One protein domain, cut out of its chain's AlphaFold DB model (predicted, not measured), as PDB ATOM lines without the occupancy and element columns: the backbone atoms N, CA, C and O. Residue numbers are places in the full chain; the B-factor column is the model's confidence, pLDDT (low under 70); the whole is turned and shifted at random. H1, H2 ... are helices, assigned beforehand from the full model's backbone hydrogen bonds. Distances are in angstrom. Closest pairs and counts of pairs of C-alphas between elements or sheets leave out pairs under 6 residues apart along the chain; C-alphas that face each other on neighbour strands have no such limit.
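What this domain is: This is residues 155 to 226 of the 373 residues of an uncharacterized protein of Theileria annulata (UniProt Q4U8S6). Two helices of 11 residues each, H2 and H5, pack side by side and run opposite ways; H1 packs across H5 on one side, and H3 packs on H5 near Val 206, where H5 begins. Beyond H3 the small helix H4 leads into a loop, and residues 192 to 200 stick out from the body; after H5, residues 217 to 226 fold back. The printed part has 72 residues with five named helices, in the order H1 H2 H3 H4 H5, and no named strand; the class is all helix. It is compact, with a radius of gyration of the C-alphas of 11.6 A, and spans 29 by 26 by 15 A.

Where its parts are: H1 holds residues 155 to 161 and is 10.6 A long from first to last C-alpha, beginning at C-alpha 155 (244.265, 219.909, 327.068). H2 follows at residues 165 to 175, 15.6 A long. H3 is residues 182 to 187, 8.7 A long, and H4 is residues 189 to 193, 6.4 A long. H5 is residues 206 to 216, 15.5 A long, from C-alpha 206 at (242.880, 234.140, 320.829) to C-alpha 216 at (228.662, 228.326, 322.979).

How they stand to each other: H5 is the hub and touches three helices. H1 touches it at a steep tilt of 46 degrees, the same way; the closest C-alphas, of Val 157 and Asp 208, are 6.4 A apart. H2 touches it at a shallow tilt of 27 degrees, opposite ways, with the C-alphas of Val 168 and Leu 209 closest at 6.1 A. H3 touches it at a tilt of 36 degrees, only just steep, opposite ways; the closest C-alphas, of Pro 182 and Val 206, are 6.6 A apart. The helix packing is only just mostly crossed, meaning that of these 3 pairs 1 is at a shallow tilt. H1 and H2 are close but not clearly touching, with the C-alphas of Ile 160 and Val 168 closest at 7.2 A. H4 touches no helix; it is close to H3 but not clearly touching, the closest C-alphas, of Tyr 185 and Phe 191, being 6.7 A apart. H2 and H3 are only just apart, at 8.2 A between their closest C-alphas. In H1, H2, H3, H4 and H5 every O i to N i+4 pair is within hydrogen-bond range.

The domain as a whole: The two C-alphas farthest apart, those of Lys 197 and Trp 217, are 31.3 A apart. The printed part has no cut. The links H1 to H2 and H3 to H4 are tight, H2 to H3 is short, and H4 to H5 is long, with 12 residues. Residues 192 to 200 stand free, of which 192 and 193 belong to H4. The mean pLDDT of the printed part is 85.2, and residues 189 to 202 are under 70.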
ATOM      1  N   GLU A 155     244.913 219.945 325.747       74.56
ATOM      2  CA  GLU A 155     244.265 219.909 327.068       74.56
ATOM      3  C   GLU A 155     243.846 221.321 327.532       74.56
ATOM      4  O   GLU A 155     242.917 221.483 328.315       74.56
ATOM      5  N   THR A 156     244.485 222.362 326.985       77.69
ATOM      6  CA  THR A 156     244.144 223.772 327.190       77.69
ATOM      7  C   THR A 156     242.746 224.146 326.710       77.69
ATOM      8  O   THR A 156     242.095 224.950 327.368       77.69
ATOM      9  N   VAL A 157     242.265 223.583 325.600       80.44
ATOM     10  CA  VAL A 157     240.946 223.921 325.042       80.44
ATOM     11  C   VAL A 157     239.834 223.393 325.941       80.44
ATOM     12  O   VAL A 157     238.862 224.104 326.183       80.44
ATOM     13  N   ASP A 158     240.004 222.190 326.491       85.12
ATOM     14  CA  ASP A 158     239.034 221.596 327.412       85.12
ATOM     15  C   ASP A 158     238.902 222.439 328.694       85.12
ATOM     16  O   ASP A 158     237.790 222.676 329.159       85.12
ATOM     17  N   LEU A 159     240.008 223.010 329.193       87.62
ATOM     18  CA  LEU A 159     239.975 223.943 330.328       87.62
ATOM     19  C   LEU A 159     239.189 225.229 330.028       87.62
ATOM     20  O   LEU A 159     238.558 225.772 330.930       87.62
ATOM     21  N   ILE A 160     239.211 225.730 328.785       88.62
ATOM     22  CA  ILE A 160     238.468 226.947 328.409       88.62
ATOM     23  C   ILE A 160     236.956 226.683 328.418       88.62
ATOM     24  O   ILE A 160     236.193 227.576 328.781       88.62
ATOM     25  N   TYR A 161     236.511 225.474 328.063       88.06
ATOM     26  CA  TYR A 161     235.088 225.112 328.100       88.06
ATOM     27  C   TYR A 161     234.504 225.091 329.518       88.06
ATOM     28  O   TYR A 161     233.312 225.356 329.678       88.06
ATOM     29  N   ASP A 162     235.333 224.824 330.527       89.50
ATOM     30  CA  ASP A 162     234.929 224.837 331.934       89.50
ATOM     31  C   ASP A 162     234.905 226.257 332.536       89.50
ATOM     32  O   ASP A 162     234.350 226.468 333.619       89.50
ATOM     33  N   LEU A 163     235.488 227.253 331.855       89.88
ATOM     34  CA  LEU A 163     235.487 228.634 332.334       89.88
ATOM     35  C   LEU A 163     234.117 229.304 332.143       89.88
ATOM     36  O   LEU A 163     233.453 229.118 331.117       89.88
ATOM     37  N   PRO A 164     233.705 230.186 333.074       91.50
ATOM     38  CA  PRO A 164     232.554 231.051 332.861       91.50
ATOM     39  C   PRO A 164     232.729 231.861 331.574       91.50
ATOM     40  O   PRO A 164     233.768 232.484 331.359       91.50
ATOM     41  N   LYS A 165     231.701 231.918 330.723       92.31
ATOM     42  CA  LYS A 165     231.782 232.621 329.427       92.31
ATOM     43  C   LYS A 165     232.175 234.096 329.567       92.31
ATOM     44  O   LYS A 165     232.886 234.617 328.716       92.31
ATOM     45  N   VAL A 166     231.764 234.759 330.652       92.75
ATOM     46  CA  VAL A 166     232.184 236.140 330.959       92.75
ATOM     47  C   VAL A 166     233.702 236.235 331.131       92.75
ATOM     48  O   VAL A 166     234.308 237.197 330.670       92.75
ATOM     49  N   GLU A 167     234.334 235.214 331.712       93.06
ATOM     50  CA  GLU A 167     235.789 235.129 331.841       93.06
ATOM     51  C   GLU A 167     236.469 234.944 330.485       93.06
ATOM     52  O   GLU A 167     237.445 235.627 330.184       93.06
ATOM     53  N   VAL A 168     235.916 234.075 329.635       94.19
ATOM     54  CA  VAL A 168     236.408 233.859 328.265       94.19
ATOM     55  C   VAL A 168     236.340 235.164 327.459       94.19
ATOM     56  O   VAL A 168     237.306 235.525 326.788       94.19
ATOM     57  N   ILE A 169     235.239 235.914 327.582       94.94
ATOM     58  CA  ILE A 169     235.061 237.231 326.952       94.94
ATOM     59  C   ILE A 169     236.072 238.245 327.503       94.94
ATOM     60  O   ILE A 169     236.729 238.930 326.720       94.94
ATOM     61  N   ARG A 170     236.245 238.320 328.830       94.38
ATOM     62  CA  ARG A 170     237.224 239.199 329.495       94.38
ATOM     63  C   ARG A 170     238.640 238.948 328.977       94.38
ATOM     64  O   ARG A 170     239.356 239.890 328.636       94.38
ATOM     65  N   LEU A 171     239.037 237.678 328.903       93.31
ATOM     66  CA  LEU A 171     240.344 237.265 328.399       93.31
ATOM     67  C   LEU A 171     240.513 237.659 326.931       93.31
ATOM     68  O   LEU A 171     241.497 238.320 326.605       93.31
ATOM     69  N   LEU A 172     239.535 237.345 326.076       94.56
ATOM     70  CA  LEU A 172     239.578 237.691 324.655       94.56
ATOM     71  C   LEU A 172     239.718 239.206 324.449       94.56
ATOM     72  O   LEU A 172     240.612 239.657 323.742       94.56
ATOM     73  N   ILE A 173     238.885 239.997 325.128       94.06
ATOM     74  CA  ILE A 173     238.891 241.462 325.042       94.06
ATOM     75  C   ILE A 173     240.219 242.060 325.515       94.06
ATOM     76  O   ILE A 173     240.675 243.056 324.960       94.06
ATOM     77  N   SER A 174     240.863 241.458 326.517       92.50
ATOM     78  CA  SER A 174     242.164 241.927 327.004       92.50
ATOM     79  C   SER A 174     243.310 241.728 326.001       92.50
ATOM     80  O   SER A 174     244.354 242.370 326.142       92.50
ATOM     81  N   MET A 175     243.122 240.851 325.007       91.25
ATOM     82  CA  MET A 175     244.110 240.540 323.969       91.25
ATOM     83  C   MET A 175     243.898 241.332 322.673       91.25
ATOM     84  O   MET A 175     244.825 241.396 321.864       91.25
ATOM     85  N   LEU A 176     242.714 241.916 322.472       92.31
ATOM     86  CA  LEU A 176     242.357 242.672 321.271       92.31
ATOM     87  C   LEU A 176     242.565 244.179 321.461       92.31
ATOM     88  O   LEU A 176     242.314 244.738 322.532       92.31
ATOM     89  N   GLU A 177     242.971 244.842 320.383       91.12
ATOM     90  CA  GLU A 177     242.898 246.299 320.257       91.12
ATOM     91  C   GLU A 177     241.462 246.747 319.918       91.12
ATOM     92  O   GLU A 177     240.645 245.940 319.476       91.12
ATOM     93  N   ASP A 178     241.124 248.022 320.144       88.81
ATOM     94  CA  ASP A 178     239.726 248.495 320.129       88.81
ATOM     95  C   ASP A 178     239.012 248.280 318.773       88.81
ATOM     96  O   ASP A 178     237.861 247.844 318.749       88.81
ATOM     97  N   GLU A 179     239.711 248.473 317.651       92.06
ATOM     98  CA  GLU A 179     239.174 248.277 316.290       92.06
ATOM     99  C   GLU A 179     239.519 246.903 315.684       92.06
ATOM    100  O   GLU A 179     239.211 246.627 314.523       92.06
ATOM    101  N   GLN A 180     240.185 246.028 316.439       93.31
ATOM    102  CA  GLN A 180     240.704 244.765 315.924       93.31
ATOM    103  C   GLN A 180     239.735 243.610 316.192       93.31
ATOM    104  O   GLN A 180     239.291 243.393 317.319       93.31
ATOM    105  N   THR A 181     239.456 242.812 315.161       95.75
ATOM    106  CA  THR A 181     238.698 241.562 315.314       95.75
ATOM    107  C   THR A 181     239.630 240.386 315.643       95.75
ATOM    108  O   THR A 181     240.812 240.420 315.279       95.75
ATOM    109  N   PRO A 182     239.137 239.291 316.256       95.06
ATOM    110  CA  PRO A 182     239.938 238.078 316.437       95.06
ATOM    111  C   PRO A 182     240.548 237.559 315.130       95.06
ATOM    112  O   PRO A 182     241.701 237.133 315.106       95.06
ATOM    113  N   SER A 183     239.812 237.633 314.016       93.56
ATOM    114  CA  SER A 183     240.333 237.234 312.702       93.56
ATOM    115  C   SER A 183     241.489 238.111 312.234       93.56
ATOM    116  O   SER A 183     242.439 237.599 311.637       93.56
ATOM    117  N   ASP A 184     241.423 239.417 312.481       93.38
ATOM    118  CA  ASP A 184     242.486 240.349 312.104       93.38
ATOM    119  C   ASP A 184     243.712 240.175 312.992       93.38
ATOM    120  O   ASP A 184     244.836 240.157 312.484       93.38
ATOM    121  N   TYR A 185     243.506 239.939 314.293       90.81
ATOM    122  CA  TYR A 185     244.573 239.589 315.227       90.81
ATOM    123  C   TYR A 185     245.345 238.354 314.751       90.81
ATOM    124  O   TYR A 185     246.569 238.400 314.638       90.81
ATOM    125  N   LEU A 186     244.645 237.283 314.365       89.94
ATOM    126  CA  LEU A 186     245.262 236.042 313.875       89.94
ATOM    127  C   LEU A 186     246.005 236.210 312.537       89.94
ATOM    128  O   LEU A 186     246.961 235.485 312.256       89.94
ATOM    129  N   LYS A 187     245.582 237.159 311.693       88.75
ATOM    130  CA  LYS A 187     246.260 237.486 310.424       88.75
ATOM    131  C   LYS A 187     247.430 238.448 310.607       88.75
ATOM    132  O   LYS A 187     248.285 238.531 309.719       88.75
ATOM    133  N   SER A 188     247.452 239.193 311.710       85.81
ATOM    134  CA  SER A 188     248.465 240.208 311.969       85.81
ATOM    135  C   SER A 188     249.863 239.586 311.999       85.81
ATOM    136  O   SER A 188     250.079 238.465 312.468       85.81
ATOM    137  N   LYS A 189     250.848 240.318 311.472       69.69
ATOM    138  CA  LYS A 189     252.256 239.896 311.554       69.69
ATOM    139  C   LYS A 189     252.735 239.835 313.002       69.69
ATOM    140  O   LYS A 189     253.570 239.000 313.324       69.69
ATOM    141  N   GLU A 190     252.143 240.650 313.871       68.50
ATOM    142  CA  GLU A 190     252.435 240.661 315.299       68.50
ATOM    143  C   GLU A 190     252.131 239.326 315.970       68.50
ATOM    144  O   GLU A 190     252.918 238.889 316.800       68.50
ATOM    145  N   PHE A 191     251.059 238.631 315.579       65.94
ATOM    146  CA  PHE A 191     250.791 237.283 316.082       65.94
ATOM    147  C   PHE A 191     251.925 236.303 315.741       65.94
ATOM    148  O   PHE A 191     252.292 235.462 316.556       65.94
ATOM    149  N   LYS A 192     252.535 236.446 314.557       64.94
ATOM    150  CA  LYS A 192     253.654 235.594 314.122       64.94
ATOM    151  C   LYS A 192     254.974 235.926 314.821       64.94
ATOM    152  O   LYS A 192     255.829 235.053 314.909       64.94
ATOM    153  N   GLU A 193     255.140 237.158 315.298       62.38
ATOM    154  CA  GLU A 193     256.368 237.632 315.953       62.38
ATOM    155  C   GLU A 193     256.293 237.620 317.494       62.38
ATOM    156  O   GLU A 193     257.328 237.575 318.155       62.38
ATOM    157  N   LYS A 194     255.094 237.610 318.097       59.34
ATOM    158  CA  LYS A 194     254.883 237.644 319.562       59.34
ATOM    159  C   LYS A 194     255.117 236.305 320.287       59.34
ATOM    160  O   LYS A 194     254.931 236.236 321.503       59.34
ATOM    161  N   SER A 195     255.575 235.260 319.600       52.09
ATOM    162  CA  SER A 195     255.553 233.862 320.070       52.09
ATOM    163  C   SER A 195     256.505 233.471 321.215       52.09
ATOM    164  O   SER A 195     256.557 232.295 321.552       52.09
ATOM    165  N   GLU A 196     257.198 234.393 321.893       53.81
ATOM    166  CA  GLU A 196     258.031 234.016 323.057       53.81
ATOM    167  C   GLU A 196     257.978 234.964 324.262       53.81
ATOM    168  O   GLU A 196     258.135 234.517 325.398       53.81
ATOM    169  N   LYS A 197     257.749 236.272 324.072       53.12
ATOM    170  CA  LYS A 197     257.855 237.250 325.177       53.12
ATOM    171  C   LYS A 197     256.518 237.660 325.801       53.12
ATOM    172  O   LYS A 197     256.507 237.980 326.990       53.12
ATOM    173  N   ASP A 198     255.411 237.571 325.061       51.91
ATOM    174  CA  ASP A 198     254.078 237.992 325.530       51.91
ATOM    175  C   ASP A 198     253.201 236.843 326.067       51.91
ATOM    176  O   ASP A 198     252.190 237.095 326.726       51.91
ATOM    177  N   LEU A 199     253.645 235.586 325.919       52.41
ATOM    178  CA  LEU A 199     253.007 234.372 326.469       52.41
ATOM    179  C   LEU A 199     252.852 234.367 328.003       52.41
ATOM    180  O   LEU A 199     252.216 233.483 328.566       52.41
ATOM    181  N   LYS A 200     253.411 235.355 328.709       53.75
ATOM    182  CA  LYS A 200     253.278 235.481 330.168       53.75
ATOM    183  C   LYS A 200     251.942 236.076 330.629       53.75
ATOM    184  O   LYS A 200     251.682 236.045 331.827       53.75
ATOM    185  N   LYS A 201     251.119 236.650 329.739       60.88
ATOM    186  CA  LYS A 201     249.872 237.333 330.143       60.88
ATOM    187  C   LYS A 201     248.637 236.436 330.190       60.88
ATOM    188  O   LYS A 201     247.783 236.665 331.042       60.88
ATOM    189  N   SER A 202     248.540 235.423 329.334       65.56
ATOM    190  CA  SER A 202     247.449 234.447 329.378       65.56
ATOM    191  C   SER A 202     247.913 233.107 328.807       65.56
ATOM    192  O   SER A 202     248.568 233.095 327.767       65.56
ATOM    193  N   PRO A 203     247.559 231.974 329.437       78.19
ATOM    194  CA  PRO A 203     247.900 230.644 328.931       78.19
ATOM    195  C   PRO A 203     247.044 230.217 327.723       78.19
ATOM    196  O   PRO A 203     247.220 229.115 327.215       78.19
ATOM    197  N   PHE A 204     246.103 231.061 327.289       86.75
ATOM    198  CA  PHE A 204     245.121 230.761 326.249       86.75
ATOM    199  C   PHE A 204     245.376 231.584 324.985       86.75
ATOM    200  O   PHE A 204     245.720 232.766 325.068       86.75
ATOM    201  N   GLU A 205     245.160 230.964 323.824       89.81
ATOM    202  CA  GLU A 205     245.268 231.616 322.520       89.81
ATOM    203  C   GLU A 205     243.953 232.301 322.114       89.81
ATOM    204  O   GLU A 205     242.860 231.805 322.389       89.81
ATOM    205  N   VAL A 206     244.049 233.416 321.375       91.50
ATOM    206  CA  VAL A 206     242.880 234.140 320.829       91.50
ATOM    207  C   VAL A 206     241.998 233.228 319.974       91.50
ATOM    208  O   VAL A 206     240.773 233.332 320.032       91.50
ATOM    209  N   SER A 207     242.610 232.320 319.205       92.50
ATOM    210  CA  SER A 207     241.885 231.355 318.372       92.50
ATOM    211  C   SER A 207     240.976 230.459 319.211       92.50
ATOM    212  O   SER A 207     239.807 230.295 318.863       92.50
ATOM    213  N   ASP A 208     241.487 229.923 320.319       92.88
ATOM    214  CA  ASP A 208     240.745 229.005 321.182       92.88
ATOM    215  C   ASP A 208     239.605 229.727 321.908       92.88
ATOM    216  O   ASP A 208     238.470 229.249 321.915       92.88
ATOM    217  N   LEU A 209     239.872 230.922 322.448       94.00
ATOM    218  CA  LEU A 209     238.858 231.749 323.111       94.00
ATOM    219  C   LEU A 209     237.713 232.111 322.148       94.00
ATOM    220  O   LEU A 209     236.537 231.934 322.476       94.00
ATOM    221  N   ALA A 210     238.045 232.572 320.937       94.69
ATOM    222  CA  ALA A 210     237.055 232.904 319.913       94.69
ATOM    223  C   ALA A 210     236.269 231.667 319.451       94.69
ATOM    224  O   ALA A 210     235.057 231.747 319.222       94.69
ATOM    225  N   HIS A 211     236.931 230.513 319.355       93.44
ATOM    226  CA  HIS A 211     236.286 229.256 319.000       93.44
ATOM    227  C   HIS A 211     235.250 228.834 320.044       93.44
ATOM    228  O   HIS A 211     234.112 228.523 319.689       93.44
ATOM    229  N   VAL A 212     235.606 228.874 321.331       93.56
ATOM    230  CA  VAL A 212     234.693 228.506 322.423       93.56
ATOM    231  C   VAL A 212     233.470 229.422 322.451       93.56
ATOM    232  O   VAL A 212     232.344 228.933 322.563       93.56
ATOM    233  N   LEU A 213     233.646 230.734 322.272       94.19
ATOM    234  CA  LEU A 213     232.513 231.665 322.196       94.19
ATOM    235  C   LEU A 213     231.636 231.408 320.967       94.19
ATOM    236  O   LEU A 213     230.413 231.415 321.086       94.19
ATOM    237  N   THR A 214     232.245 231.080 319.826       93.88
ATOM    238  CA  THR A 214     231.516 230.715 318.599       93.88
ATOM    239  C   THR A 214     230.677 229.455 318.786       93.88
ATOM    240  O   THR A 214     229.553 229.391 318.297       93.88
ATOM    241  N   MET A 215     231.192 228.469 319.522       92.56
ATOM    242  CA  MET A 215     230.484 227.213 319.778       92.56
ATOM    243  C   MET A 215     229.396 227.334 320.847       92.56
ATOM    244  O   MET A 215     228.461 226.539 320.846       92.56
ATOM    245  N   THR A 216     229.512 228.287 321.775       89.88
ATOM    246  CA  THR A 216     228.662 228.326 322.979       89.88
ATOM    247  C   THR A 216     227.753 229.547 323.086       89.88
ATOM    248  O   THR A 216     226.872 229.561 323.951       89.88
ATOM    249  N   TRP A 217     227.960 230.587 322.279       92.62
ATOM    250  CA  TRP A 217     227.187 231.824 322.370       92.62
ATOM    251  C   TRP A 217     226.985 232.518 321.022       92.62
ATOM    252  O   TRP A 217     225.857 232.569 320.536       92.62
ATOM    253  N   GLN A 218     228.045 233.074 320.435       93.44
ATOM    254  CA  GLN A 218     227.967 233.886 319.223       93.44
ATOM    255  C   GLN A 218     229.291 233.839 318.465       93.44
ATOM    256  O   GLN A 218     230.363 233.751 319.059       93.44
ATOM    257  N   ASN A 219     229.218 233.914 317.135       95.00
ATOM    258  CA  ASN A 219     230.409 233.994 316.299       95.00
ATOM    259  C   ASN A 219     231.095 235.359 316.467       95.00
ATOM    260  O   ASN A 219     230.664 236.348 315.880       95.00
ATOM    261  N   VAL A 220     232.173 235.380 317.251       96.25
ATOM    262  CA  VAL A 220     232.933 236.594 317.584       96.25
ATOM    263  C   VAL A 220     234.109 236.862 316.641       96.25
ATOM    264  O   VAL A 220     234.756 237.895 316.764       96.25
ATOM    265  N   TYR A 221     234.410 235.971 315.688       95.81
ATOM    266  CA  TYR A 221     235.621 236.072 314.854       95.81
ATOM    267  C   TYR A 221     235.717 237.361 314.039       95.81
ATOM    268  O   TYR A 221     236.825 237.780 313.698       95.81
ATOM    269  N   PHE A 222     234.576 237.955 313.711       96.19
ATOM    270  CA  PHE A 222     234.465 239.154 312.882       96.19
ATOM    271  C   PHE A 222     233.916 240.347 313.658       96.19
ATOM    272  O   PHE A 222     233.501 241.318 313.041       96.19
ATOM    273  N   MET A 223     233.885 240.245 314.987       96.75
ATOM    274  CA  MET A 223     233.363 241.291 315.851       96.75
ATOM    275  C   MET A 223     234.521 242.066 316.467       96.75
ATOM    276  O   MET A 223     235.511 241.467 316.901       96.75
ATOM    277  N   THR A 224     234.404 243.387 316.507       95.94
ATOM    278  CA  THR A 224     235.335 244.226 317.265       95.94
ATOM    279  C   THR A 224     235.102 244.056 318.764       95.94
ATOM    280  O   THR A 224     234.082 243.524 319.215       95.94
ATOM    281  N   LYS A 225     236.047 244.538 319.570       94.00
ATOM    282  CA  LYS A 225     235.926 244.542 321.031       94.00
ATOM    283  C   LYS A 225     234.626 245.200 321.505       94.00
ATOM    284  O   LYS A 225     233.961 244.668 322.390       94.00
ATOM    285  N   GLU A 226     234.262 246.326 320.905       93.12
ATOM    286  CA  GLU A 226     233.039 247.064 321.230       93.12
ATOM    287  C   GLU A 226     231.789 246.270 320.841       93.12
ATOM    288  O   GLU A 226     230.886 246.116 321.659       93.12
TER     289      GLU A 226